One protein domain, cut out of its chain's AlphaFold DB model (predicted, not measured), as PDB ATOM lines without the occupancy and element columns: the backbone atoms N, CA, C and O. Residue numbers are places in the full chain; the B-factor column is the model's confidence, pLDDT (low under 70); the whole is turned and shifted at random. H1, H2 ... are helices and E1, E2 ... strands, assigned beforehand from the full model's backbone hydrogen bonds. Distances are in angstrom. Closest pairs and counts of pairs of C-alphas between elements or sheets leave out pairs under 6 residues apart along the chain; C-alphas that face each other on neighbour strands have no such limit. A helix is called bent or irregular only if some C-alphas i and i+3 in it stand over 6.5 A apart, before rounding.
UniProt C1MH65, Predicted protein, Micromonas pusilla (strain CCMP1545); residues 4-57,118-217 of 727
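AT A GLANCE: This is residues 4 to 57 and 118 to 217 of the 727 residues of the protein "Predicted protein" of Micromonas pusilla (strain CCMP1545) (UniProt C1MH65). A twisted sheet, with the long, bent strands E5 and E6 through its middle, curls round the helix H4, while the longer helix H3 packs along E1 and E7. A small pair of short helices, H1 and H2, lies off the sheet beyond the end of E1. The printed part has 154 residues, with four named helices and seven named strands, which follow along the chain as E1, H1, H2, E2, E3, E4, E5, E6, H3, E7 and H4; the class is mixed, helices and strands, and the sheet is branched, with the antiparallel neighbour pairs E1 and E6, E1 and E7, E2 and E4, E3 and E5, E4 and E5, and E5 and E6. The whole is compact, with a radius of gyration of the C-alphas of 17.0 A, and spans 56 by 42 by 27 A.

IN THESE COORDINATES: E5, residues 140 to 155, is 41.8 A long and begins at C-alpha 140, (101.895, 15.423, -15.842). E6 is residues 162 to 175, 37.5 A. E3 is residues 118 to 125, 22.9 A, E4 residues 128 to 133, and E2 residues 42 to 44. E1, residues 4 to 10, is 20.4 A long and begins at (96.737, 14.456, -7.462); E7 is residues 201 to 204. H3 is residues 178 to 197, 28.4 A. H4, residues 206 to 216, is 15.5 A long and ends at (71.746, 5.561, -6.528). H1 is residues 14 to 18 and H2 residues 22 to 27.

HOW THE PARTS SIT: E4, E5 and E6 form a meander, each strand the antiparallel neighbour of the one before, with hairpins E4 and E5, and E5 and E6. E5 bends by 61 degrees at residue 146 and E6 by 63 degrees at residue 167; N 147 and O 168 are 2.8 A apart. E3 and E4 lie on one side of E5, with N 123 and O 150 at 2.9 A and N 131 and O 142 at 2.9 A, and E6 on the other side. E2 pairs with E4, N 44 and O 128 at 2.8 A. E1 has E6 on one side, N 7 and O 171 at 2.8 A, and E7 on the other, N 8 and O 203 at 2.8 A. H3 is on the sheet at a height over the sheet of 8.0 A, over E1 and only just over E7, where 3 of its C-alphas fall; it runs along the strands, at 10 degrees to E1 on the local plane. The closest C-alphas of H3 and E7 are those of Ala 196 and Ala 202, 5.3 A. H4 is on the sheet too, and its closest C-alphas with E5 are those of Ser 214 and Val 151, 6.7 A. H3 and H4 are apart. H1 and H2 touch, Leu 17 and Ser 23 having the closest C-alphas at 5.7 A, and neither is on the sheet. In H1, H3 and H4 every O i to N i+4 pair is within hydrogen-bond range; in H2 0 of 2 are, beside 3 of 3 O i to N i+3 pairs.

THE WHOLE: The two C-alphas farthest apart are those of Gly 136 and Arg 158, 56.8 A. Residues 58 to 117 are not printed, and C-alphas 57 and 118 are 13.0 A apart across the cut. The link from H2 to E2 is long, with 14 residues. The mean pLDDT of the printed part is 74.0, and 45 residues are under 70, among them 22 to 57 and 156 to 160.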
ATOM      1  N   GLU A   4      97.626  15.417  -6.802       78.00
ATOM      2  CA  GLU A   4      96.737  14.456  -7.462       78.00
ATOM      3  C   GLU A   4      95.332  15.049  -7.658       78.00
ATOM      4  O   GLU A   4      94.792  15.710  -6.768       78.00
ATOM      5  N   TYR A   5      94.722  14.798  -8.817       74.88
ATOM      6  CA  TYR A   5      93.331  15.141  -9.116       74.88
ATOM      7  C   TYR A   5      92.628  13.983  -9.832       74.88
ATOM      8  O   TYR A   5      93.239  13.350 -10.684       74.88
ATOM      9  N   ARG A   6      91.353  13.711  -9.510       81.12
ATOM     10  CA  ARG A   6      90.609  12.542 -10.022       81.12
ATOM     11  C   ARG A   6      89.271  12.896 -10.679       81.12
ATOM     12  O   ARG A   6      88.426  13.556 -10.069       81.12
ATOM     13  N   VAL A   7      89.067  12.354 -11.873       76.81
ATOM     14  CA  VAL A   7      87.810  12.295 -12.636       76.81
ATOM     15  C   VAL A   7      87.250  10.876 -12.589       76.81
ATOM     16  O   VAL A   7      88.020   9.923 -12.609       76.81
ATOM     17  N   PHE A   8      85.924  10.738 -12.578       76.00
ATOM     18  CA  PHE A   8      85.188   9.475 -12.614       76.00
ATOM     19  C   PHE A   8      84.089   9.588 -13.676       76.00
ATOM     20  O   PHE A   8      83.184  10.405 -13.523       76.00
ATOM     21  N   TYR A   9      84.122   8.792 -14.744       78.81
ATOM     22  CA  TYR A   9      83.038   8.763 -15.730       78.81
ATOM     23  C   TYR A   9      82.565   7.344 -16.041       78.81
ATOM     24  O   TYR A   9      83.351   6.417 -16.216       78.81
ATOM     25  N   LYS A  10      81.246   7.175 -16.117       79.12
ATOM     26  CA  LYS A  10      80.604   5.948 -16.581       79.12
ATOM     27  C   LYS A  10      80.356   6.092 -18.088       79.12
ATOM     28  O   LYS A  10      79.552   6.952 -18.467       79.12
ATOM     29  N   PRO A  11      81.003   5.289 -18.956       74.38
ATOM     30  CA  PRO A  11      80.675   5.282 -20.378       74.38
ATOM     31  C   PRO A  11      79.207   4.872 -20.558       74.38
ATOM     32  O   PRO A  11      78.743   3.907 -19.950       74.38
ATOM     33  N   ALA A  12      78.459   5.627 -21.364       71.44
ATOM     34  CA  ALA A  12      77.046   5.344 -21.588       71.44
ATOM     35  C   ALA A  12      76.884   4.035 -22.375       71.44
ATOM     36  O   ALA A  12      77.462   3.866 -23.448       71.44
ATOM     37  N   SER A  13      76.072   3.112 -21.859       75.19
ATOM     38  CA  SER A  13      75.755   1.868 -22.564       75.19
ATOM     39  C   SER A  13      75.009   2.143 -23.874       75.19
ATOM     40  O   SER A  13      74.296   3.141 -24.011       75.19
ATOM     41  N   ALA A  14      75.076   1.210 -24.828       69.31
ATOM     42  CA  ALA A  14      74.330   1.316 -26.085       69.31
ATOM     43  C   ALA A  14      72.804   1.469 -25.878       69.31
ATOM     44  O   ALA A  14      72.120   2.044 -26.723       69.31
ATOM     45  N   GLY A  15      72.264   0.994 -24.746       74.75
ATOM     46  CA  GLY A  15      70.878   1.234 -24.336       74.75
ATOM     47  C   GLY A  15      70.628   2.659 -23.824       74.75
ATOM     48  O   GLY A  15      69.634   3.273 -24.203       74.75
ATOM     49  N   GLU A  16      71.529   3.217 -23.009       71.94
ATOM     50  CA  GLU A  16      71.452   4.608 -22.529       71.94
ATOM     51  C   GLU A  16      71.659   5.630 -23.662       71.94
ATOM     52  O   GLU A  16      70.990   6.660 -23.669       71.94
ATOM     53  N   LEU A  17      72.521   5.336 -24.645       69.00
ATOM     54  CA  LEU A  17      72.699   6.161 -25.849       69.00
ATOM     55  C   LEU A  17      71.439   6.164 -26.728       69.00
ATOM     56  O   LEU A  17      70.990   7.228 -27.149       69.00
ATOM     57  N   LYS A  18      70.818   4.994 -26.949       74.50
ATOM     58  CA  LYS A  18      69.538   4.883 -27.675       74.50
ATOM     59  C   LYS A  18      68.393   5.609 -26.960       74.50
ATOM     60  O   LYS A  18      67.609   6.271 -27.619       74.50
ATOM     61  N   ARG A  19      68.319   5.545 -25.623       78.12
ATOM     62  CA  ARG A  19      67.297   6.240 -24.804       78.12
ATOM     63  C   ARG A  19      67.422   7.771 -24.768       78.12
ATOM     64  O   ARG A  19      66.596   8.415 -24.131       78.12
ATOM     65  N   ARG A  20      68.463   8.343 -25.376       73.94
ATOM     66  CA  ARG A  20      68.734   9.791 -25.423       73.94
ATOM     67  C   ARG A  20      68.820  10.326 -26.855       73.94
ATOM     68  O   ARG A  20      69.338  11.416 -27.057       73.94
ATOM     69  N   ASP A  21      68.432   9.518 -27.841       75.81
ATOM     70  CA  ASP A  21      68.563   9.777 -29.283       75.81
ATOM     71  C   ASP A  21      70.001  10.015 -29.801       75.81
ATOM     72  O   ASP A  21      70.226  10.122 -31.007       75.81
ATOM     73  N   LEU A  22      71.018   9.916 -28.932       66.19
ATOM     74  CA  LEU A  22      72.458  10.007 -29.232       66.19
ATOM     75  C   LEU A  22      73.008   8.804 -30.028       66.19
ATOM     76  O   LEU A  22      74.214   8.556 -30.068       66.19
ATOM     77  N   SER A  23      72.134   8.050 -30.697       58.59
ATOM     78  CA  SER A  23      72.466   6.876 -31.513       58.59
ATOM     79  C   SER A  23      73.433   7.172 -32.671       58.59
ATOM     80  O   SER A  23      74.100   6.259 -33.153       58.59
ATOM     81  N   ALA A  24      73.557   8.439 -33.082       55.94
ATOM     82  CA  ALA A  24      74.541   8.886 -34.064       55.94
ATOM     83  C   ALA A  24      75.993   8.747 -33.560       55.94
ATOM     84  O   ALA A  24      76.848   8.298 -34.320       55.94
ATOM     85  N   LEU A  25      76.263   9.051 -32.280       52.25
ATOM     86  CA  LEU A  25      77.605   8.926 -31.689       52.25
ATOM     87  C   LEU A  25      78.035   7.457 -31.537       52.25
ATOM     88  O   LEU A  25      79.221   7.155 -31.541       52.25
ATOM     89  N   ALA A  26      77.085   6.522 -31.452       50.94
ATOM     90  CA  ALA A  26      77.371   5.095 -31.295       50.94
ATOM     91  C   ALA A  26      77.941   4.411 -32.560       50.94
ATOM     92  O   ALA A  26      78.181   3.206 -32.535       50.94
ATOM     93  N   LYS A  27      78.115   5.140 -33.676       48.06
ATOM     94  CA  LYS A  27      78.600   4.588 -34.956       48.06
ATOM     95  C   LYS A  27      80.119   4.653 -35.132       48.06
ATOM     96  O   LYS A  27      80.658   3.879 -35.918       48.06
ATOM     97  N   SER A  28      80.819   5.524 -34.405       45.84
ATOM     98  CA  SER A  28      82.282   5.482 -34.305       45.84
ATOM     99  C   SER A  28      82.680   4.364 -33.337       45.84
ATOM    100  O   SER A  28      82.593   4.542 -32.124       45.84
ATOM    101  N   GLY A  29      83.077   3.202 -33.866       39.12
ATOM    102  CA  GLY A  29      83.306   1.961 -33.107       39.12
ATOM    103  C   GLY A  29      84.554   1.925 -32.213       39.12
ATOM    104  O   GLY A  29      85.174   0.875 -32.090       39.12
ATOM    105  N   ALA A  30      84.933   3.048 -31.601       37.84
ATOM    106  CA  ALA A  30      86.047   3.158 -30.665       37.84
ATOM    107  C   ALA A  30      85.588   3.810 -29.351       37.84
ATOM    108  O   ALA A  30      84.807   4.762 -29.350       37.84
ATOM    109  N   HIS A  31      86.107   3.324 -28.220       38.22
ATOM    110  CA  HIS A  31      85.864   3.913 -26.902       38.22
ATOM    111  C   HIS A  31      86.610   5.252 -26.786       38.22
ATOM    112  O   HIS A  31      87.780   5.298 -26.416       38.22
ATOM    113  N   TYR A  32      85.940   6.343 -27.162       41.91
ATOM    114  CA  TYR A  32      86.586   7.635 -27.391       41.91
ATOM    115  C   TYR A  32      87.030   8.348 -26.100       41.91
ATOM    116  O   TYR A  32      86.264   9.072 -25.466       41.91
ATOM    117  N   VAL A  33      88.321   8.224 -25.789       36.12
ATOM    118  CA  VAL A  33      89.144   9.359 -25.345       36.12
ATOM    119  C   VAL A  33      90.221   9.556 -26.416       36.12
ATOM    120  O   VAL A  33      91.182   8.788 -26.455       36.12
ATOM    121  N   PRO A  34      90.067  10.528 -27.333       34.59
ATOM    122  CA  PRO A  34      91.051  10.768 -28.377       34.59
ATOM    123  C   PRO A  34      92.222  11.558 -27.792       34.59
ATOM    124  O   PRO A  34      92.173  12.782 -27.693       34.59
ATOM    125  N   HIS A  35      93.281  10.859 -27.398       40.19
ATOM    126  CA  HIS A  35      94.561  11.486 -27.086       40.19
ATOM    127  C   HIS A  35      95.694  10.614 -27.615       40.19
ATOM    128  O   HIS A  35      95.891   9.490 -27.163       40.19
ATOM    129  N   GLU A  36      96.453  11.128 -28.581       37.81
ATOM    130  CA  GLU A  36      97.527  10.354 -29.215       37.81
ATOM    131  C   GLU A  36      98.670  10.031 -28.241       37.81
ATOM    132  O   GLU A  36      99.350   9.026 -28.406       37.81
ATOM    133  N   SER A  37      98.788  10.803 -27.156       35.41
ATOM    134  CA  SER A  37      99.694  10.564 -26.027       35.41
ATOM    135  C   SER A  37      99.313   9.379 -25.120       35.41
ATOM    136  O   SER A  37      99.914   9.226 -24.062       35.41
ATOM    137  N   LEU A  38      98.287   8.593 -25.469       34.47
ATOM    138  CA  LEU A  38      97.953   7.311 -24.825       34.47
ATOM    139  C   LEU A  38      98.456   6.097 -25.637       34.47
ATOM    140  O   LEU A  38      98.284   4.966 -25.190       34.47
ATOM    141  N   LYS A  39      99.066   6.302 -26.817       43.44
ATOM    142  CA  LYS A  39      99.605   5.210 -27.655       43.44
ATOM    143  C   LYS A  39     100.800   4.500 -27.003       43.44
ATOM    144  O   LYS A  39     100.934   3.293 -27.156       43.44
ATOM    145  N   ASP A  40     101.602   5.230 -26.227       39.56
ATOM    146  CA  ASP A  40     102.826   4.735 -25.571       39.56
ATOM    147  C   ASP A  40     102.579   4.206 -24.140       39.56
ATOM    148  O   ASP A  40     103.494   4.111 -23.319       39.56
ATOM    149  N   ALA A  41     101.318   3.928 -23.793       31.86
ATOM    150  CA  ALA A  41     100.913   3.591 -22.435       31.86
ATOM    151  C   ALA A  41     101.180   2.119 -22.082       31.86
ATOM    152  O   ALA A  41     100.790   1.210 -22.813       31.86
ATOM    153  N   SER A  42     101.755   1.875 -20.902       34.81
ATOM    154  CA  SER A  42     101.840   0.531 -20.316       34.81
ATOM    155  C   SER A  42     100.708   0.297 -19.310       34.81
ATOM    156  O   SER A  42     100.254   1.224 -18.628       34.81
ATOM    157  N   ALA A  43     100.239  -0.951 -19.242       30.41
ATOM    158  CA  ALA A  43      99.182  -1.397 -18.339       30.41
ATOM    159  C   ALA A  43      99.754  -2.226 -17.177       30.41
ATOM    160  O   ALA A  43     100.749  -2.932 -17.338       30.41
ATOM    161  N   SER A  44      99.102  -2.159 -16.016       35.75
ATOM    162  CA  SER A  44      99.431  -2.937 -14.816       35.75
ATOM    163  C   SER A  44      98.163  -3.353 -14.062       35.75
ATOM    164  O   SER A  44      97.235  -2.556 -13.897       35.75
ATOM    165  N   ASP A  45      98.119  -4.602 -13.598       34.03
ATOM    166  CA  ASP A  45      96.968  -5.178 -12.894       34.03
ATOM    167  C   ASP A  45      97.064  -4.954 -11.374       34.03
ATOM    168  O   ASP A  45      97.406  -5.845 -10.599       34.03
ATOM    169  N   GLU A  46      96.757  -3.731 -10.932       41.62
ATOM    170  CA  GLU A  46      96.756  -3.346  -9.514       41.62
ATOM    171  C   GLU A  46      95.338  -3.286  -8.912       41.62
ATOM    172  O   GLU A  46      94.466  -2.542  -9.363       41.62
ATOM    173  N   LYS A  47      95.105  -4.018  -7.813       38.69
ATOM    174  CA  LYS A  47      93.816  -4.047  -7.097       38.69
ATOM    175  C   LYS A  47      93.754  -2.994  -5.980       38.69
ATOM    176  O   LYS A  47      94.151  -3.259  -4.844       38.69
ATOM    177  N   ILE A  48      93.225  -1.804  -6.282       44.81
ATOM    178  CA  ILE A  48      93.246  -0.648  -5.363       44.81
ATOM    179  C   ILE A  48      91.870  -0.368  -4.728       44.81
ATOM    180  O   ILE A  48      90.999   0.267  -5.320       44.81
ATOM    181  N   SER A  49      91.693  -0.787  -3.471       38.06
ATOM    182  CA  SER A  49      90.462  -0.553  -2.698       38.06
ATOM    183  C   SER A  49      90.450   0.835  -2.038       38.06
ATOM    184  O   SER A  49      91.307   1.142  -1.213       38.06
ATOM    185  N   PHE A  50      89.452   1.665  -2.365       41.97
ATOM    186  CA  PHE A  50      89.288   3.020  -1.821       41.97
ATOM    187  C   PHE A  50      88.066   3.111  -0.900       41.97
ATOM    188  O   PHE A  50      86.935   3.197  -1.381       41.97
ATOM    189  N   LEU A  51      88.294   3.144   0.416       37.00
ATOM    190  CA  LEU A  51      87.241   3.448   1.387       37.00
ATOM    191  C   LEU A  51      86.880   4.947   1.334       37.00
ATOM    192  O   LEU A  51      87.783   5.785   1.250       37.00
ATOM    193  N   PRO A  52      85.584   5.304   1.381       33.19
ATOM    194  CA  PRO A  52      85.152   6.689   1.268       33.19
ATOM    195  C   PRO A  52      85.540   7.506   2.504       33.19
ATOM    196  O   PRO A  52      85.231   7.128   3.632       33.19
ATOM    197  N   LEU A  53      86.179   8.655   2.279       33.59
ATOM    198  CA  LEU A  53      86.530   9.594   3.341       33.59
ATOM    199  C   LEU A  53      85.290  10.404   3.757       33.59
ATOM    200  O   LEU A  53      84.699  11.111   2.936       33.59
ATOM    201  N   HIS A  54      84.930  10.320   5.034       33.66
ATOM    202  CA  HIS A  54      84.045  11.258   5.718       33.66
ATOM    203  C   HIS A  54      84.820  11.928   6.861       33.66
ATOM    204  O   HIS A  54      85.779  11.355   7.376       33.66
ATOM    205  N   ASP A  55      84.397  13.132   7.252       31.62
ATOM    206  CA  ASP A  55      85.076  13.929   8.286       31.62
ATOM    207  C   ASP A  55      84.935  13.314   9.700       31.62
ATOM    208  O   ASP A  55      85.722  13.606  10.597       31.62
ATOM    209  N   ASP A  56      83.972  12.399   9.880       34.62
ATOM    210  CA  ASP A  56      83.959  11.403  10.955       34.62
ATOM    211  C   ASP A  56      84.674  10.127  10.468       34.62
ATOM    212  O   ASP A  56      84.261   9.540   9.465       34.62
ATOM    213  N   ALA A  57      85.692   9.645  11.193       32.28
ATOM    214  CA  ALA A  57      86.462   8.453  10.817       32.28
ATOM    215  C   ALA A  57      85.586   7.179  10.738       32.28
ATOM    216  O   ALA A  57      85.307   6.518  11.743       32.28
ATOM    217  N   LYS A 118      74.765   4.116   9.116       61.69
ATOM    218  CA  LYS A 118      74.834   3.584   7.744       61.69
ATOM    219  C   LYS A 118      76.305   3.373   7.397       61.69
ATOM    220  O   LYS A 118      77.080   4.309   7.564       61.69
ATOM    221  N   SER A 119      76.660   2.207   6.874       65.81
ATOM    222  CA  SER A 119      77.915   2.001   6.150       65.81
ATOM    223  C   SER A 119      77.643   2.017   4.644       65.81
ATOM    224  O   SER A 119      76.564   1.634   4.181       65.81
ATOM    225  N   VAL A 120      78.625   2.496   3.885       73.44
ATOM    226  CA  VAL A 120      78.671   2.401   2.425       73.44
ATOM    227  C   VAL A 120      80.060   1.884   2.086       73.44
ATOM    228  O   VAL A 120      81.030   2.633   2.163       73.44
ATOM    229  N   LEU A 121      80.161   0.599   1.755       75.69
ATOM    230  CA  LEU A 121      81.412   0.042   1.255       75.69
ATOM    231  C   LEU A 121      81.507   0.371  -0.233       75.69
ATOM    232  O   LEU A 121      80.607   0.016  -0.991       75.69
ATOM    233  N   VAL A 122      82.583   1.050  -0.631       72.88
ATOM    234  CA  VAL A 122      82.934   1.282  -2.034       72.88
ATOM    235  C   VAL A 122      84.188   0.468  -2.329       72.88
ATOM    236  O   VAL A 122      85.245   0.727  -1.760       72.88
ATOM    237  N   THR A 123      84.075  -0.517  -3.213       76.69
ATOM    238  CA  THR A 123      85.206  -1.328  -3.681       76.69
ATOM    239  C   THR A 123      85.432  -1.027  -5.154       76.69
ATOM    240  O   THR A 123      84.489  -1.093  -5.938       76.69
ATOM    241  N   ALA A 124      86.667  -0.691  -5.522       73.31
ATOM    242  CA  ALA A 124      87.085  -0.421  -6.891       73.31
ATOM    243  C   ALA A 124      88.152  -1.443  -7.304       73.31
ATOM    244  O   ALA A 124      89.101  -1.669  -6.557       73.31
ATOM    245  N   GLU A 125      87.996  -2.062  -8.474       80.00
ATOM    246  CA  GLU A 125      88.949  -3.053  -8.998       80.00
ATOM    247  C   GLU A 125      89.078  -2.913 -10.517       80.00
ATOM    248  O   GLU A 125      88.061  -2.906 -11.212       80.00
ATOM    249  N   GLY A 126      90.301  -2.797 -11.045       80.94
ATOM    250  CA  GLY A 126      90.538  -2.734 -12.488       80.94
ATOM    251  C   GLY A 126      91.952  -2.286 -12.879       80.94
ATOM    252  O   GLY A 126      92.630  -1.659 -12.063       80.94
ATOM    253  N   PRO A 127      92.388  -2.584 -14.118       81.31
ATOM    254  CA  PRO A 127      93.742  -2.312 -14.593       81.31
ATOM    255  C   PRO A 127      94.055  -0.812 -14.636       81.31
ATOM    256  O   PRO A 127      93.183   0.020 -14.914       81.31
ATOM    257  N   ARG A 128      95.327  -0.489 -14.393       85.25
ATOM    258  CA  ARG A 128      95.914   0.856 -14.373       85.25
ATOM    259  C   ARG A 128      96.769   1.061 -15.620       85.25
ATOM    260  O   ARG A 128      97.726   0.322 -15.836       85.25
ATOM    261  N   VAL A 129      96.442   2.080 -16.409       89.38
ATOM    262  CA  VAL A 129      97.157   2.485 -17.627       89.38
ATOM    263  C   VAL A 129      97.757   3.869 -17.392       89.38
ATOM    264  O   VAL A 129      97.017   4.819 -17.146       89.38
ATOM    265  N   ALA A 130      99.083   3.998 -17.435       89.50
ATOM    266  CA  ALA A 130      99.780   5.257 -17.143       89.50
ATOM    267  C   ALA A 130     100.373   5.896 -18.409       89.50
ATOM    268  O   ALA A 130     100.875   5.207 -19.297       89.50
ATOM    269  N   SER A 131     100.338   7.228 -18.500       90.62
ATOM    270  CA  SER A 131     100.921   7.985 -19.618       90.62
ATOM    271  C   SER A 131     101.421   9.355 -19.173       90.62
ATOM    272  O   SER A 131     100.730  10.084 -18.464       90.62
ATOM    273  N   LYS A 132     102.625   9.737 -19.605       89.94
ATOM    274  CA  LYS A 132     103.237  11.027 -19.254       89.94
ATOM    275  C   LYS A 132     103.000  12.033 -20.371       89.94
ATOM    276  O   LYS A 132     103.428  11.830 -21.500       89.94
ATOM    277  N   VAL A 133     102.319  13.125 -20.040       87.62
ATOM    278  CA  VAL A 133     101.949  14.195 -20.966       87.62
ATOM    279  C   VAL A 133     102.768  15.446 -20.652       87.62
ATOM    280  O   VAL A 133     102.786  15.928 -19.519       87.62
ATOM    281  N   GLY A 134     103.434  15.987 -21.673       85.88
ATOM    282  CA  GLY A 134     104.274  17.184 -21.573       85.88
ATOM    283  C   GLY A 134     105.726  16.905 -21.165       85.88
ATOM    284  O   GLY A 134     106.035  15.920 -20.499       85.88
ATOM    285  N   ALA A 135     106.632  17.793 -21.578       72.75
ATOM    286  CA  ALA A 135     108.075  17.613 -21.426       72.75
ATOM    287  C   ALA A 135     108.646  18.190 -20.113       72.75
ATOM    288  O   ALA A 135     108.182  19.205 -19.580       72.75
ATOM    289  N   GLY A 136     109.718  17.558 -19.623       82.88
ATOM    290  CA  GLY A 136     110.560  18.055 -18.530       82.88
ATOM    291  C   GLY A 136     109.800  18.361 -17.234       82.88
ATOM    292  O   GLY A 136     108.840  17.684 -16.864       82.88
ATOM    293  N   ALA A 137     110.207  19.425 -16.539       76.88
ATOM    294  CA  ALA A 137     109.645  19.833 -15.247       76.88
ATOM    295  C   ALA A 137     108.240  20.484 -15.325       76.88
ATOM    296  O   ALA A 137     107.870  21.248 -14.426       76.88
ATOM    297  N   LYS A 138     107.481  20.231 -16.399       84.88
ATOM    298  CA  LYS A 138     106.036  20.495 -16.531       84.88
ATOM    299  C   LYS A 138     105.230  19.218 -16.838       84.88
ATOM    300  O   LYS A 138     104.020  19.320 -16.995       84.88
ATOM    301  N   SER A 139     105.881  18.054 -16.922       90.06
ATOM    302  CA  SER A 139     105.221  16.769 -17.175       90.06
ATOM    303  C   SER A 139     104.143  16.448 -16.133       90.06
ATOM    304  O   SER A 139     104.295  16.712 -14.934       90.06
ATOM    305  N   ILE A 140     103.043  15.880 -16.623       94.75
ATOM    306  CA  ILE A 140     101.895  15.423 -15.842       94.75
ATOM    307  C   ILE A 140     101.658  13.965 -16.218       94.75
ATOM    308  O   ILE A 140     101.520  13.628 -17.391       94.75
ATOM    309  N   GLU A 141     101.627  13.097 -15.222       94.75
ATOM    310  CA  GLU A 141     101.319  11.685 -15.390       94.75
ATOM    311  C   GLU A 141      99.801  11.519 -15.287       94.75
ATOM    312  O   GLU A 141      99.205  11.766 -14.237       94.75
ATOM    313  N   LEU A 142      99.167  11.189 -16.411       94.62
ATOM    314  CA  LEU A 142      97.759  10.828 -16.479       94.62
ATOM    315  C   LEU A 142      97.653   9.311 -16.324       94.62
ATOM    316  O   LEU A 142      98.145   8.557 -17.161       94.62
ATOM    317  N   GLU A 143      96.999   8.865 -15.261       93.31
ATOM    318  CA  GLU A 143      96.677   7.457 -15.044       93.31
ATOM    319  C   GLU A 143      95.188   7.236 -15.301       93.31
ATOM    320  O   GLU A 143      94.332   7.843 -14.656       93.31
ATOM    321  N   MET A 144      94.872   6.373 -16.260       92.38
ATOM    322  CA  MET A 144      93.517   5.942 -16.565       92.38
ATOM    323  C   MET A 144      93.297   4.541 -15.991       92.38
ATOM    324  O   MET A 144      94.054   3.619 -16.284       92.38
ATOM    325  N   HIS A 145      92.249   4.368 -15.189       90.56
ATOM    326  CA  HIS A 145      91.852   3.064 -14.653       90.56
ATOM    327  C   HIS A 145      90.434   2.725 -15.103       90.56
ATOM    328  O   HIS A 145      89.537   3.556 -14.952       90.56
ATOM    329  N   THR A 146      90.199   1.501 -15.575       90.06
ATOM    330  CA  THR A 146      88.841   0.999 -15.858       90.06
ATOM    331  C   THR A 146      88.378   0.157 -14.676       90.06
ATOM    332  O   THR A 146      88.558  -1.057 -14.664       90.06
ATOM    333  N   MET A 147      87.825   0.808 -13.653       89.62
ATOM    334  CA  MET A 147      87.429   0.167 -12.399       89.62
ATOM    335  C   MET A 147      85.967  -0.291 -12.395       89.62
ATOM    336  O   MET A 147      85.039   0.470 -12.670       89.62
ATOM    337  N   THR A 148      85.739  -1.532 -11.981       88.38
ATOM    338  CA  THR A 148      84.422  -1.975 -11.518       88.38
ATOM    339  C   THR A 148      84.221  -1.461 -10.100       88.38
ATOM    340  O   THR A 148      84.979  -1.813  -9.199       88.38
ATOM    341  N   VAL A 149      83.213  -0.608  -9.914       88.50
ATOM    342  CA  VAL A 149      82.867  -0.005  -8.627       88.50
ATOM    343  C   VAL A 149      81.641  -0.706  -8.064       88.50
ATOM    344  O   VAL A 149      80.531  -0.574  -8.584       88.50
ATOM    345  N   ARG A 150      81.854  -1.449  -6.980       88.94
ATOM    346  CA  ARG A 150      80.806  -2.081  -6.182       88.94
ATOM    347  C   ARG A 150      80.494  -1.206  -4.971       88.94
ATOM    348  O   ARG A 150      81.401  -0.799  -4.251       88.94
ATOM    349  N   VAL A 151      79.212  -0.930  -4.756       88.31
ATOM    350  CA  VAL A 151      78.695  -0.094  -3.671       88.31
ATOM    351  C   VAL A 151      77.663  -0.889  -2.877       88.31
ATOM    352  O   VAL A 151      76.514  -1.025  -3.303       88.31
ATOM    353  N   ASP A 152      78.071  -1.415  -1.723       84.56
ATOM    354  CA  ASP A 152      77.187  -2.144  -0.808       84.56
ATOM    355  C   ASP A 152      76.673  -1.212   0.296       84.56
ATOM    356  O   ASP A 152      77.438  -0.563   1.015       84.56
ATOM    357  N   LYS A 153      75.347  -1.154   0.441       84.88
ATOM    358  CA  LYS A 153      74.641  -0.251   1.355       84.88
ATOM    359  C   LYS A 153      73.761  -1.051   2.305       84.88
ATOM    360  O   LYS A 153      72.601  -1.361   2.013       84.88
ATOM    361  N   ALA A 154      74.329  -1.381   3.460       78.62
ATOM    362  CA  ALA A 154      73.620  -2.055   4.534       78.62
ATOM    363  C   ALA A 154      72.718  -1.070   5.296       78.62
ATOM    364  O   ALA A 154      73.137   0.014   5.710       78.62
ATOM    365  N   LYS A 155      71.466  -1.467   5.532       75.50
ATOM    366  CA  LYS A 155      70.613  -0.842   6.548       75.50
ATOM    367  C   LYS A 155      70.822  -1.613   7.851       75.50
ATOM    368  O   LYS A 155      70.634  -2.825   7.864       75.50
ATOM    369  N   MET A 156      71.196  -0.923   8.928       63.53
ATOM    370  CA  MET A 156      71.401  -1.552  10.240       63.53
ATOM    371  C   MET A 156      70.155  -2.345  10.670       63.53
ATOM    372  O   MET A 156      69.075  -1.771  10.815       63.53
ATOM    373  N   GLY A 157      70.331  -3.654  10.878       57.88
ATOM    374  CA  GLY A 157      69.293  -4.590  11.319       57.88
ATOM    375  C   GLY A 157      68.624  -5.399  10.196       57.88
ATOM    376  O   GLY A 157      67.670  -4.933   9.581       57.88
ATOM    377  N   ARG A 158      69.074  -6.656  10.027       53.97
ATOM    378  CA  ARG A 158      68.374  -7.780   9.360       53.97
ATOM    379  C   ARG A 158      67.616  -7.429   8.066       53.97
ATOM    380  O   ARG A 158      66.415  -7.653   7.952       53.97
ATOM    381  N   GLY A 159      68.346  -6.941   7.067       58.59
ATOM    382  CA  GLY A 159      67.886  -6.851   5.681       58.59
ATOM    383  C   GLY A 159      69.043  -7.101   4.718       58.59
ATOM    384  O   GLY A 159      70.194  -6.840   5.069       58.59
ATOM    385  N   LEU A 160      68.743  -7.601   3.517       66.12
ATOM    386  CA  LEU A 160      69.734  -7.717   2.444       66.12
ATOM    387  C   LEU A 160      70.307  -6.327   2.127       66.12
ATOM    388  O   LEU A 160      69.565  -5.344   2.051       66.12
ATOM    389  N   ALA A 161      71.626  -6.232   1.952       76.19
ATOM    390  CA  ALA A 161      72.246  -4.993   1.503       76.19
ATOM    391  C   ALA A 161      71.772  -4.666   0.079       76.19
ATOM    392  O   ALA A 161      71.643  -5.555  -0.761       76.19
ATOM    393  N   GLY A 162      71.535  -3.384  -0.207       85.50
ATOM    394  CA  GLY A 162      71.472  -2.949  -1.600       85.50
ATOM    395  C   GLY A 162      72.892  -2.955  -2.156       85.50
ATOM    396  O   GLY A 162      73.728  -2.222  -1.632       85.50
ATOM    397  N   SER A 163      73.166  -3.774  -3.169       88.12
ATOM    398  CA  SER A 163      74.456  -3.827  -3.866       88.12
ATOM    399  C   SER A 163      74.310  -3.256  -5.275       88.12
ATOM    400  O   SER A 163      73.520  -3.773  -6.068       88.12
ATOM    401  N   LEU A 164      75.073  -2.216  -5.604       90.06
ATOM    402  CA  LEU A 164      75.171  -1.672  -6.959       90.06
ATOM    403  C   LEU A 164      76.578  -1.918  -7.497       90.06
ATOM    404  O   LEU A 164      77.539  -1.459  -6.892       90.06
ATOM    405  N   THR A 165      76.693  -2.580  -8.645       92.19
ATOM    406  CA  THR A 165      77.969  -2.758  -9.346       92.19
ATOM    407  C   THR A 165      77.890  -2.039 -10.688       92.19
ATOM    408  O   THR A 165      77.060  -2.386 -11.525       92.19
ATOM    409  N   GLU A 166      78.731  -1.029 -10.894       92.12
ATOM    410  CA  GLU A 166      78.839  -0.274 -12.149       92.12
ATOM    411  C   GLU A 166      80.309  -0.211 -12.592       92.12
ATOM    412  O   GLU A 166      81.198  -0.044 -11.761       92.12
ATOM    413  N   SER A 167      80.584  -0.304 -13.893       90.75
ATOM    414  CA  SER A 167      81.929  -0.065 -14.439       90.75
ATOM    415  C   SER A 167      82.135   1.422 -14.739       90.75
ATOM    416  O   SER A 167      81.294   2.058 -15.376       90.75
ATOM    417  N   TRP A 168      83.268   1.962 -14.297       92.75
ATOM    418  CA  TRP A 168      83.666   3.360 -14.441       92.75
ATOM    419  C   TRP A 168      85.084   3.445 -14.990       92.75
ATOM    420  O   TRP A 168      85.932   2.612 -14.684       92.75
ATOM    421  N   VAL A 169      85.364   4.494 -15.752       91.50
ATOM    422  CA  VAL A 169      86.728   4.887 -16.092       91.50
ATOM    423  C   VAL A 169      87.097   6.090 -15.232       91.50
ATOM    424  O   VAL A 169      86.319   7.039 -15.109       91.50
ATOM    425  N   THR A 170      88.273   6.060 -14.615       92.06
ATOM    426  CA  THR A 170      88.779   7.170 -13.806       92.06
ATOM    427  C   THR A 170      90.079   7.693 -14.369       92.06
ATOM    428  O   THR A 170      90.997   6.906 -14.583       92.06
ATOM    429  N   VAL A 171      90.166   9.008 -14.559       92.94
ATOM    430  CA  VAL A 171      91.384   9.684 -15.022       92.94
ATOM    431  C   VAL A 171      91.979  10.453 -13.854       92.94
ATOM    432  O   VAL A 171      91.316  11.295 -13.244       92.94
ATOM    433  N   VAL A 172      93.228  10.141 -13.532       93.00
ATOM    434  CA  VAL A 172      93.972  10.675 -12.397       93.00
ATOM    435  C   VAL A 172      95.153  11.479 -12.927       93.00
ATOM    436  O   VAL A 172      96.064  10.911 -13.515       93.00
ATOM    437  N   ALA A 173      95.160  12.794 -12.719       93.25
ATOM    438  CA  ALA A 173      96.311  13.635 -13.041       93.25
ATOM    439  C   ALA A 173      97.237  13.744 -11.827       93.25
ATOM    440  O   ALA A 173      96.832  14.281 -10.792       93.25
ATOM    441  N   LYS A 174      98.475  13.267 -11.967       94.06
ATOM    442  CA  LYS A 174      99.558  13.397 -10.987       94.06
ATOM    443  C   LYS A 174     100.672  14.275 -11.542       94.06
ATOM    444  O   LYS A 174     100.967  14.248 -12.732       94.06
ATOM    445  N   GLY A 175     101.327  15.055 -10.689       93.81
ATOM    446  CA  GLY A 175     102.435  15.898 -11.139       93.81
ATOM    447  C   GLY A 175     103.271  16.488 -10.013       93.81
ATOM    448  O   GLY A 175     102.801  16.697  -8.891       93.81
ATOM    449  N   ALA A 176     104.533  16.780 -10.336       91.00
ATOM    450  CA  ALA A 176     105.512  17.318  -9.392       91.00
ATOM    451  C   ALA A 176     105.237  18.781  -8.990       91.00
ATOM    452  O   ALA A 176     105.637  19.207  -7.908       91.00
ATOM    453  N   LYS A 177     104.552  19.560  -9.841       92.56
ATOM    454  CA  LYS A 177     104.235  20.976  -9.593       92.56
ATOM    455  C   LYS A 177     102.738  21.191  -9.401       92.56
ATOM    456  O   LYS A 177     101.930  20.774 -10.228       92.56
ATOM    457  N   LYS A 178     102.385  21.928  -8.342       92.81
ATOM    458  CA  LYS A 178     100.998  22.269  -7.987       92.81
ATOM    459  C   LYS A 178     100.257  23.012  -9.102       92.81
ATOM    460  O   LYS A 178      99.076  22.758  -9.295       92.81
ATOM    461  N   SER A 179     100.944  23.907  -9.817       93.31
ATOM    462  CA  SER A 179     100.389  24.647 -10.958       93.31
ATOM    463  C   SER A 179      99.989  23.707 -12.090       93.31
ATOM    464  O   SER A 179      98.813  23.642 -12.409       93.31
ATOM    465  N   ALA A 180     100.917  22.882 -12.583       92.06
ATOM    466  CA  ALA A 180     100.649  21.925 -13.658       92.06
ATOM    467  C   ALA A 180      99.433  21.022 -13.358       92.06
ATOM    468  O   ALA A 180      98.551  20.862 -14.197       92.06
ATOM    469  N   VAL A 181      99.322  20.497 -12.130       94.06
ATOM    470  CA  VAL A 181      98.160  19.681 -11.724       94.06
ATOM    471  C   VAL A 181      96.881  20.515 -11.557       94.06
ATOM    472  O   VAL A 181      95.794  19.996 -11.797       94.06
ATOM    473  N   ALA A 182      96.969  21.800 -11.197       91.62
ATOM    474  CA  ALA A 182      95.818  22.709 -11.185       91.62
ATOM    475  C   ALA A 182      95.331  23.057 -12.606       91.62
ATOM    476  O   ALA A 182      94.121  23.107 -12.835       91.62
ATOM    477  N   ASP A 183      96.253  23.220 -13.556       91.06
ATOM    478  CA  ASP A 183      95.959  23.474 -14.968       91.06
ATOM    479  C   ASP A 183      95.297  22.239 -15.605       91.06
ATOM    480  O   ASP A 183      94.185  22.329 -16.123       91.06
ATOM    481  N   ALA A 184      95.892  21.049 -15.449       92.31
ATOM    482  CA  ALA A 184      95.278  19.797 -15.906       92.31
ATOM    483  C   ALA A 184      93.955  19.489 -15.192       92.31
ATOM    484  O   ALA A 184      93.022  19.000 -15.827       92.31
ATOM    485  N   ARG A 185      93.818  19.821 -13.898       92.88
ATOM    486  CA  ARG A 185      92.530  19.764 -13.188       92.88
ATOM    487  C   ARG A 185      91.473  20.615 -13.884       92.88
ATOM    488  O   ARG A 185      90.333  20.166 -13.983       92.88
ATOM    489  N   ARG A 186      91.819  21.825 -14.333       92.75
ATOM    490  CA  ARG A 186      90.885  22.705 -15.039       92.75
ATOM    491  C   ARG A 186      90.454  22.079 -16.364       92.75
ATOM    492  O   ARG A 186      89.254  21.920 -16.564       92.75
ATOM    493  N   THR A 187      91.399  21.649 -17.201       92.69
ATOM    494  CA  THR A 187      91.095  20.982 -18.480       92.69
ATOM    495  C   THR A 187      90.232  19.736 -18.269       92.69
ATOM    496  O   THR A 187      89.186  19.601 -18.891       92.69
ATOM    497  N   LEU A 188      90.591  18.871 -17.315       91.19
ATOM    498  CA  LEU A 188      89.806  17.687 -16.953       91.19
ATOM    499  C   LEU A 188      88.407  18.034 -16.415       91.19
ATOM    500  O   LEU A 188      87.465  17.277 -16.639       91.19
ATOM    501  N   GLN A 189      88.240  19.168 -15.729       92.62
ATOM    502  CA  GLN A 189      86.935  19.646 -15.265       92.62
ATOM    503  C   GLN A 189      86.074  20.208 -16.407       92.62
ATOM    504  O   GLN A 189      84.863  19.990 -16.417       92.62
ATOM    505  N   GLU A 190      86.683  20.864 -17.392       92.62
ATOM    506  CA  GLU A 190      86.015  21.302 -18.622       92.62
ATOM    507  C   GLU A 190      85.619  20.073 -19.481       92.62
ATOM    508  O   GLU A 190      84.474  19.977 -19.928       92.62
ATOM    509  N   SER A 191      86.476  19.045 -19.582       89.81
ATOM    510  CA  SER A 191      86.143  17.751 -20.209       89.81
ATOM    511  C   SER A 191      85.049  16.971 -19.461       89.81
ATOM    512  O   SER A 191      84.148  16.434 -20.106       89.81
ATOM    513  N   CYS A 192      85.061  16.945 -18.118       88.62
ATOM    514  CA  CYS A 192      83.961  16.419 -17.289       88.62
ATOM    515  C   CYS A 192      82.617  17.036 -17.703       88.62
ATOM    516  O   CYS A 192      81.627  16.327 -17.872       88.62
ATOM    517  N   GLN A 193      82.580  18.362 -17.857       89.62
ATOM    518  CA  GLN A 193      81.359  19.099 -18.180       89.62
ATOM    519  C   GLN A 193      80.907  18.863 -19.626       89.62
ATOM    520  O   GLN A 193      79.712  18.680 -19.856       89.62
ATOM    521  N   ALA A 194      81.836  18.771 -20.583       89.75
ATOM    522  CA  ALA A 194      81.524  18.404 -21.965       89.75
ATOM    523  C   ALA A 194      80.944  16.978 -22.079       89.75
ATOM    524  O   ALA A 194      79.931  16.775 -22.747       89.75
ATOM    525  N   LEU A 195      81.522  16.002 -21.368       86.25
ATOM    526  CA  LEU A 195      80.998  14.631 -21.300       86.25
ATOM    527  C   LEU A 195      79.619  14.575 -20.621       86.25
ATOM    528  O   LEU A 195      78.719  13.899 -21.118       86.25
ATOM    529  N   ALA A 196      79.418  15.329 -19.537       85.62
ATOM    530  CA  ALA A 196      78.114  15.453 -18.885       85.62
ATOM    531  C   ALA A 196      77.050  16.060 -19.822       85.62
ATOM    532  O   ALA A 196      75.921  15.568 -19.870       85.62
ATOM    533  N   ALA A 197      77.417  17.074 -20.613       87.44
ATOM    534  CA  ALA A 197      76.552  17.662 -21.636       87.44
ATOM    535  C   ALA A 197      76.246  16.680 -22.784       87.44
ATOM    536  O   ALA A 197      75.126  16.666 -23.291       87.44
ATOM    537  N   SER A 198      77.182  15.785 -23.132       89.06
ATOM    538  CA  SER A 198      76.947  14.672 -24.067       89.06
ATOM    539  C   SER A 198      76.126  13.516 -23.461       89.06
ATOM    540  O   SER A 198      76.056  12.435 -24.045       89.06
ATOM    541  N   GLY A 199      75.562  13.680 -22.259       88.62
ATOM    542  CA  GLY A 199      74.815  12.649 -21.535       88.62
ATOM    543  C   GLY A 199      75.669  11.513 -20.951       88.62
ATOM    544  O   GLY A 199      75.130  10.644 -20.258       88.62
ATOM    545  N   THR A 200      76.984  11.493 -21.185       88.00
ATOM    546  CA  THR A 200      77.904  10.566 -20.515       88.00
ATOM    547  C   THR A 200      77.945  10.934 -19.038       88.00
ATOM    548  O   THR A 200      78.098  12.104 -18.695       88.00
ATOM    549  N   PHE A 201      77.770   9.975 -18.127       86.81
ATOM    550  CA  PHE A 201      77.702  10.337 -16.714       86.81
ATOM    551  C   PHE A 201      79.116  10.542 -16.156       86.81
ATOM    552  O   PHE A 201      79.782   9.580 -15.780       86.81
ATOM    553  N   ALA A 202      79.568  11.796 -16.142       89.19
ATOM    554  CA  ALA A 202      80.895  12.206 -15.701       89.19
ATOM    555  C   ALA A 202      80.834  13.066 -14.431       89.19
ATOM    556  O   ALA A 202      80.037  13.998 -14.319       89.19
ATOM    557  N   GLU A 203      81.718  12.765 -13.484       86.94
ATOM    558  CA  GLU A 203      81.902  13.485 -12.234       86.94
ATOM    559  C   GLU A 203      83.373  13.783 -11.960       86.94
ATOM    560  O   GLU A 203      84.278  13.003 -12.247       86.94
ATOM    561  N   CYS A 204      83.607  14.939 -11.351       87.50
ATOM    562  CA  CYS A 204      84.929  15.457 -11.050       87.50
ATOM    563  C   CYS A 204      85.083  15.570  -9.523       87.50
ATOM    564  O   CYS A 204      84.350  16.323  -8.882       87.50
ATOM    565  N   GLY A 205      86.030  14.819  -8.944       87.44
ATOM    566  CA  GLY A 205      86.279  14.735  -7.498       87.44
ATOM    567  C   GLY A 205      85.624  13.532  -6.795       87.44
ATOM    568  O   GLY A 205      84.403  13.375  -6.788       87.44
ATOM    569  N   TYR A 206      86.446  12.719  -6.118       83.19
ATOM    570  CA  TYR A 206      86.050  11.452  -5.476       83.19
ATOM    571  C   TYR A 206      84.936  11.595  -4.423       83.19
ATOM    572  O   TYR A 206      83.994  10.809  -4.421       83.19
ATOM    573  N   GLY A 207      84.984  12.625  -3.569       82.12
ATOM    574  CA  GLY A 207      83.960  12.836  -2.534       82.12
ATOM    575  C   GLY A 207      82.560  13.143  -3.087       82.12
ATOM    576  O   GLY A 207      81.564  12.788  -2.459       82.12
ATOM    577  N   LYS A 208      82.464  13.749  -4.282       86.12
ATOM    578  CA  LYS A 208      81.177  13.934  -4.972       86.12
ATOM    579  C   LYS A 208      80.713  12.613  -5.587       86.12
ATOM    580  O   LYS A 208      79.614  12.165  -5.279       86.12
ATOM    581  N   PHE A 209      81.606  11.951  -6.324       89.19
ATOM    582  CA  PHE A 209      81.368  10.643  -6.928       89.19
ATOM    583  C   PHE A 209      80.815   9.615  -5.920       89.19
ATOM    584  O   PHE A 209      79.767   9.023  -6.162       89.19
ATOM    585  N   VAL A 210      81.452   9.461  -4.751       87.25
ATOM    586  CA  VAL A 210      80.991   8.589  -3.651       87.25
ATOM    587  C   VAL A 210      79.572   8.941  -3.194       87.25
ATOM    588  O   VAL A 210      78.735   8.057  -2.989       87.25
ATOM    589  N   LYS A 211      79.280  10.230  -3.011       88.44
ATOM    590  CA  LYS A 211      77.977  10.708  -2.536       88.44
ATOM    591  C   LYS A 211      76.871  10.411  -3.547       88.44
ATOM    592  O   LYS A 211      75.811   9.914  -3.167       88.44
ATOM    593  N   ASP A 212      77.131  10.662  -4.822       88.38
ATOM    594  CA  ASP A 212      76.127  10.560  -5.875       88.38
ATOM    595  C   ASP A 212      75.938   9.096  -6.331       88.38
ATOM    596  O   ASP A 212      74.798   8.669  -6.538       88.38
ATOM    597  N   ILE A 213      76.990   8.260  -6.352       88.12
ATOM    598  CA  ILE A 213      76.844   6.807  -6.574       88.12
ATOM    599  C   ILE A 213      76.165   6.112  -5.381       88.12
ATOM    600  O   ILE A 213      75.266   5.295  -5.571       88.12
ATOM    601  N   SER A 214      76.494   6.482  -4.135       86.88
ATOM    602  CA  SER A 214      75.831   5.915  -2.951       86.88
ATOM    603  C   SER A 214      74.376   6.374  -2.802       86.88
ATOM    604  O   SER A 214      73.573   5.666  -2.186       86.88
ATOM    605  N   ALA A 215      73.987   7.502  -3.410       89.31
ATOM    606  CA  ALA A 215      72.591   7.912  -3.536       89.31
ATOM    607  C   ALA A 215      71.788   6.988  -4.474       89.31
ATOM    608  O   ALA A 215      70.652   6.655  -4.135       89.31
ATOM    609  N   ARG A 216      72.385   6.508  -5.581       88.81
ATOM    610  CA  ARG A 216      71.746   5.561  -6.528       88.81
ATOM    611  C   ARG A 216      71.394   4.214  -5.909       88.81
ATOM    612  O   ARG A 216      70.469   3.557  -6.375       88.81
ATOM    613  N   VAL A 217      72.133   3.785  -4.885       90.31
ATOM    614  CA  VAL A 217      71.884   2.493  -4.241       90.31
ATOM    615  C   VAL A 217      70.592   2.560  -3.431       90.31
ATOM    616  O   VAL A 217      70.569   2.999  -2.275       90.31
TER     617      VAL A 217